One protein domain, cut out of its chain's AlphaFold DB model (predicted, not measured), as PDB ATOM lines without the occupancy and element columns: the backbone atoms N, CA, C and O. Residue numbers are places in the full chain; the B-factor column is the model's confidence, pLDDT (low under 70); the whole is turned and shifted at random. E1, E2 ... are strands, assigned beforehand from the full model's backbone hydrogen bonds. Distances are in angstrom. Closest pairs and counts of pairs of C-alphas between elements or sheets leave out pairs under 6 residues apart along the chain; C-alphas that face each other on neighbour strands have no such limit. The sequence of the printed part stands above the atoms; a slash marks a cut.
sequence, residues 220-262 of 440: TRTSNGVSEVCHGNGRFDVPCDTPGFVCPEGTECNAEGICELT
ATOM      1  N   THR A 220     -37.113  18.355  26.085       92.06
ATOM      2  CA  THR A 220     -35.965  18.745  26.912       92.06
ATOM      3  C   THR A 220     -35.886  17.883  28.154       92.06
ATOM      4  O   THR A 220     -36.892  17.712  28.844       92.06
ATOM      5  N   ARG A 221     -34.682  17.440  28.516       92.50
ATOM      6  CA  ARG A 221     -34.426  16.770  29.794       92.50
ATOM      7  C   ARG A 221     -33.245  17.394  30.520       92.50
ATOM      8  O   ARG A 221     -32.460  18.148  29.956       92.50
ATOM      9  N   THR A 222     -33.110  17.090  31.806       91.56
ATOM     10  CA  THR A 222     -31.929  17.479  32.583       91.56
ATOM     11  C   THR A 222     -31.192  16.227  33.023       91.56
ATOM     12  O   THR A 222     -31.678  15.493  33.881       91.56
ATOM     13  N   SER A 223     -30.005  16.010  32.464       89.00
ATOM     14  CA  SER A 223     -29.127  14.890  32.796       89.00
ATOM     15  C   SER A 223     -27.867  15.422  33.463       89.00
ATOM     16  O   SER A 223     -27.190  16.301  32.938       89.00
ATOM     17  N   ASN A 224     -27.568  14.956  34.679       87.25
ATOM     18  CA  ASN A 224     -26.393  15.392  35.451       87.25
ATOM     19  C   ASN A 224     -26.248  16.927  35.601       87.25
ATOM     20  O   ASN A 224     -25.141  17.452  35.713       87.25
ATOM     21  N   GLY A 225     -27.371  17.656  35.628       89.06
ATOM     22  CA  GLY A 225     -27.394  19.120  35.734       89.06
ATOM     23  C   GLY A 225     -27.135  19.869  34.421       89.06
ATOM     24  O   GLY A 225     -27.056  21.096  34.441       89.06
ATOM     25  N   VAL A 226     -27.028  19.156  33.301       91.44
ATOM     26  CA  VAL A 226     -26.962  19.709  31.947       91.44
ATOM     27  C   VAL A 226     -28.352  19.629  31.324       91.44
ATOM     28  O   VAL A 226     -29.033  18.611  31.450       91.44
ATOM     29  N   SER A 227     -28.798  20.722  30.703       92.00
ATOM     30  CA  SER A 227     -30.023  20.723  29.904       92.00
ATOM     31  C   SER A 227     -29.706  20.104  28.552       92.00
ATOM     32  O   SER A 227     -28.856  20.623  27.834       92.00
ATOM     33  N   GLU A 228     -30.386  19.017  28.232       92.69
ATOM     34  CA  GLU A 228     -30.304  18.332  26.949       92.69
ATOM     35  C   GLU A 228     -31.617  18.562  26.194       92.69
ATOM     36  O   GLU A 228     -32.685  18.649  26.812       92.69
ATOM     37  N   VAL A 229     -31.542  18.674  24.874       93.12
ATOM     38  CA  VAL A 229     -32.684  18.760  23.967       93.12
ATOM     39  C   VAL A 229     -32.644  17.579  23.012       93.12
ATOM     40  O   VAL A 229     -31.577  17.124  22.607       93.12
ATOM     41  N   CYS A 230     -33.813  17.054  22.686       90.25
ATOM     42  CA  CYS A 230     -33.957  16.011  21.702       90.25
ATOM     43  C   CYS A 230     -33.794  16.595  20.302       90.25
ATOM     44  O   CYS A 230     -34.543  17.491  19.900       90.25
ATOM     45  N   HIS A 231     -32.823  16.089  19.558       88.12
ATOM     46  CA  HIS A 231     -32.567  16.486  18.183       88.12
ATOM     47  C   HIS A 231     -33.454  15.719  17.188       88.12
ATOM     48  O   HIS A 231     -34.160  14.778  17.549       88.12
ATOM     49  N   GLY A 232     -33.437  16.129  15.919       81.19
ATOM     50  CA  GLY A 232     -34.209  15.500  14.841       81.19
ATOM     51  C   GLY A 232     -33.829  14.042  14.566       81.19
ATOM     52  O   GLY A 232     -34.594  13.322  13.948       81.19
ATOM     53  N   ASN A 233     -32.682  13.583  15.072       77.81
ATOM     54  CA  ASN A 233     -32.254  12.183  15.021       77.81
ATOM     55  C   ASN A 233     -32.742  11.344  16.221       77.81
ATOM     56  O   ASN A 233     -32.191  10.278  16.476       77.81
ATOM     57  N   GLY A 234     -33.684  11.852  17.024       83.44
ATOM     58  CA  GLY A 234     -34.248  11.131  18.171       83.44
ATOM     59  C   GLY A 234     -33.304  10.977  19.369       83.44
ATOM     60  O   GLY A 234     -33.595  10.188  20.268       83.44
ATOM     61  N   ARG A 235     -32.179  11.708  19.420       87.31
ATOM     62  CA  ARG A 235     -31.201  11.658  20.527       87.31
ATOM     63  C   ARG A 235     -31.204  12.941  21.347       87.31
ATOM     64  O   ARG A 235     -31.232  14.040  20.799       87.31
ATOM     65  N   PHE A 236     -31.104  12.793  22.666       87.69
ATOM     66  CA  PHE A 236     -30.845  13.908  23.573       87.69
ATOM     67  C   PHE A 236     -29.359  14.261  23.582       87.69
ATOM     68  O   PHE A 236     -28.532  13.406  23.896       87.69
ATOM     69  N   ASP A 237     -29.043  15.525  23.330       90.12
ATOM     70  CA  ASP A 237     -27.707  16.088  23.530       90.12
ATOM     71  C   ASP A 237     -27.824  17.560  23.962       90.12
ATOM     72  O   ASP A 237     -28.922  18.079  24.176       90.12
ATOM     73  N   VAL A 238     -26.706  18.252  24.163       92.69
ATOM     74  CA  VAL A 238     -26.723  19.689  24.447       92.69
ATOM     75  C   VAL A 238     -27.285  20.473  23.254       92.69
ATOM     76  O   VAL A 238     -27.029  20.113  22.107       92.69
ATOM     77  N   PRO A 239     -27.998  21.591  23.491       94.81
ATOM     78  CA  PRO A 239     -28.472  22.455  22.416       94.81
ATOM     79  C   PRO A 239     -27.357  22.821  21.433       94.81
ATOM     80  O   PRO A 239     -26.243  23.150  21.845       94.81
ATOM     81  N   CYS A 240     -27.640  22.783  20.135       93.06
ATOM     82  CA  CYS A 240     -26.625  22.942  19.094       93.06
ATOM     83  C   CYS A 240     -26.083  24.368  18.941       93.06
ATOM     84  O   CYS A 240     -25.084  24.585  18.255       93.06
ATOM     85  N   ASP A 241     -26.701  25.339  19.614       93.31
ATOM     86  CA  ASP A 241     -26.175  26.690  19.795       93.31
ATOM     87  C   ASP A 241     -25.091  26.757  20.894       93.31
ATOM     88  O   ASP A 241     -24.419  27.783  21.061       93.31
ATOM     89  N   THR A 242     -24.859  25.651  21.612       93.31
ATOM     90  CA  THR A 242     -23.773  25.503  22.583       93.31
ATOM     91  C   THR A 242     -22.415  25.560  21.871       93.31
ATOM     92  O   THR A 242     -22.143  24.762  20.970       93.31
ATOM     93  N   PRO A 243     -21.492  26.457  22.278       92.25
ATOM     94  CA  PRO A 243     -20.191  26.583  21.632       92.25
ATOM     95  C   PRO A 243     -19.402  25.268  21.610       92.25
ATOM     96  O   PRO A 243     -19.054  24.727  22.658       92.25
ATOM     97  N   GLY A 244     -19.050  24.809  20.408       87.56
ATOM     98  CA  GLY A 244     -18.278  23.582  20.198       87.56
ATOM     99  C   GLY A 244     -19.121  22.346  19.897       87.56
ATOM    100  O   GLY A 244     -18.543  21.329  19.524       87.56
ATOM    101  N   PHE A 245     -20.449  22.440  19.994       90.31
ATOM    102  CA  PHE A 245     -21.343  21.436  19.441       90.31
ATOM    103  C   PHE A 245     -21.408  21.579  17.917       90.31
ATOM    104  O   PHE A 245     -21.431  22.691  17.387       90.31
ATOM    105  N   VAL A 246     -21.396  20.456  17.205       89.69
ATOM    106  CA  VAL A 246     -21.561  20.410  15.751       89.69
ATOM    107  C   VAL A 246     -22.682  19.430  15.482       89.69
ATOM    108  O   VAL A 246     -22.595  18.280  15.904       89.69
ATOM    109  N   CYS A 247     -23.721  19.899  14.796       86.56
ATOM    110  CA  CYS A 247     -24.813  19.038  14.382       86.56
ATOM    111  C   CYS A 247     -24.287  17.840  13.573       86.56
ATOM    112  O   CYS A 247     -23.364  18.021  12.767       86.56
ATOM    113  N   PRO A 248     -24.833  16.626  13.784       83.12
ATOM    114  CA  PRO A 248     -24.524  15.465  12.959       83.12
ATOM    115  C   PRO A 248     -24.639  15.776  11.460       83.12
ATOM    116  O   PRO A 248     -25.418  16.641  11.051       83.12
ATOM    117  N   GLU A 249     -23.864  15.077  10.631       77.56
ATOM    118  CA  GLU A 249     -23.889  15.276   9.178       77.56
ATOM    119  C   GLU A 249     -25.326  15.159   8.632       77.56
ATOM    120  O   GLU A 249     -26.052  14.234   8.984       77.56
ATOM    121  N   GLY A 250     -25.748  16.124   7.806       71.56
ATOM    122  CA  GLY A 250     -27.113  16.184   7.263       71.56
ATOM    123  C   GLY A 250     -28.147  16.896   8.147       71.56
ATOM    124  O   GLY A 250     -29.305  16.997   7.746       71.56
ATOM    125  N   THR A 251     -27.742  17.422   9.307       82.38
ATOM    126  CA  THR A 251     -28.602  18.250  10.165       82.38
ATOM    127  C   THR A 251     -28.056  19.670  10.318       82.38
ATOM    128  O   THR A 251     -26.843  19.896  10.323       82.38
ATOM    129  N   GLU A 252     -28.952  20.644  10.458       87.88
ATOM    130  CA  GLU A 252     -28.631  22.049  10.697       87.88
ATOM    131  C   GLU A 252     -29.198  22.514  12.036       87.88
ATOM    132  O   GLU A 252     -30.277  22.108  12.460       87.88
ATOM    133  N   CYS A 253     -28.448  23.383  12.712       92.62
ATOM    134  CA  CYS A 253     -28.883  23.956  13.974       92.62
ATOM    135  C   CYS A 253     -29.945  25.027  13.723       92.62
ATOM    136  O   CYS A 253     -29.643  26.064  13.122       92.62
ATOM    137  N   ASN A 254     -31.170  24.791  14.186       88.44
ATOM    138  CA  ASN A 254     -32.248  25.765  14.092       88.44
ATOM    139  C   ASN A 254     -32.148  26.851  15.187       88.44
ATOM    140  O   ASN A 254     -31.219  26.883  15.999       88.44
ATOM    141  N   ALA A 255     -33.098  27.791  15.190       88.75
ATOM    142  CA  ALA A 255     -33.089  28.925  16.118       88.75
ATOM    143  C   ALA A 255     -33.373  28.516  17.576       88.75
ATOM    144  O   ALA A 255     -33.049  29.263  18.500       88.75
ATOM    145  N   GLU A 256     -33.972  27.345  17.772       88.62
ATOM    146  CA  GLU A 256     -34.329  26.742  19.048       88.62
ATOM    147  C   GLU A 256     -33.183  25.914  19.657       88.62
ATOM    148  O   GLU A 256     -33.331  25.383  20.758       88.62
ATOM    149  N   GLY A 257     -32.032  25.820  18.978       91.12
ATOM    150  CA  GLY A 257     -30.892  25.027  19.437       91.12
ATOM    151  C   GLY A 257     -31.070  23.526  19.192       91.12
ATOM    152  O   GLY A 257     -30.456  22.713  19.880       91.12
ATOM    153  N   ILE A 258     -31.885  23.143  18.208       91.75
ATOM    154  CA  ILE A 258     -32.140  21.757  17.815       91.75
ATOM    155  C   ILE A 258     -31.460  21.497  16.467       91.75
ATOM    156  O   ILE A 258     -31.642  22.259  15.520       91.75
ATOM    157  N   CYS A 259     -30.676  20.421  16.360       88.69
ATOM    158  CA  CYS A 259     -30.253  19.910  15.060       88.69
ATOM    159  C   CYS A 259     -31.438  19.241  14.375       88.69
ATOM    160  O   CYS A 259     -31.877  18.179  14.813       88.69
ATOM    161  N   GLU A 260     -31.947  19.854  13.317       84.56
ATOM    162  CA  GLU A 260     -33.012  19.302  12.482       84.56
ATOM    163  C   GLU A 260     -32.425  18.823  11.158       84.56
ATOM    164  O   GLU A 260     -31.482  19.421  10.635       84.56
ATOM    165  N   LEU A 261     -32.966  17.731  10.615       71.69
ATOM    166  CA  LEU A 261     -32.654  17.299   9.255       71.69
ATOM    167  C   LEU A 261     -32.972  18.442   8.288       71.69
ATOM    168  O   LEU A 261     -34.046  19.043   8.338       71.69
ATOM    169  N   THR A 262     -32.022  18.770   7.413       70.44
ATOM    170  CA  THR A 262     -32.280  19.731   6.341       70.44
ATOM    171  C   THR A 262     -33.125  19.030   5.289       70.44
ATOM    172  O   THR A 262     -32.590  18.416   4.368       70.44
TER     173      THR A 262
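What this domain is: This is residues 220 to 262 of the 440 residues of an uncharacterized protein of Myxococcales bacterium (UniProt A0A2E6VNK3). With little regular structure, this is two small antiparallel hairpins, E1 with E2 and E3 with E4, toward opposite ends of the longest axis, joined by a winding loop, residues 231 to 250. The loop first folds back, residues 236 to 237 pairing with 229 to 230 of E2. The printed part has 43 residues, 15 in four named strands, E1 to E4 in chain order, and no named helix: all strand, compact, radius of gyration of the C-alphas 9.6 A, spans 29 by 21 by 16 A.

Where its parts are: Find C-alpha 226 at (-26.962, 19.709, 31.947); E2, residues 226 to 230, runs 12.9 A from there. E1 is residues 220 to 223, 9.8 A. E3 is residues 251 to 253; E4, residues 259 to 261, ends at (-32.654, 17.299, 9.255).

How they stand to each other: Look at N 221 and O 228, 2.9 A apart, in hairpin E1 and E2, directions 141 degrees apart. In hairpin E3 and E4, also 141 degrees, see N 252 and O 260, 2.8 A. E2 and E3 are apart.

The domain as a whole: The farthest C-alphas, Asn 224 and Thr 262, are 30.0 A apart. The printed part has no cut; the link E2 to E3 is long. No printed residue is under 70.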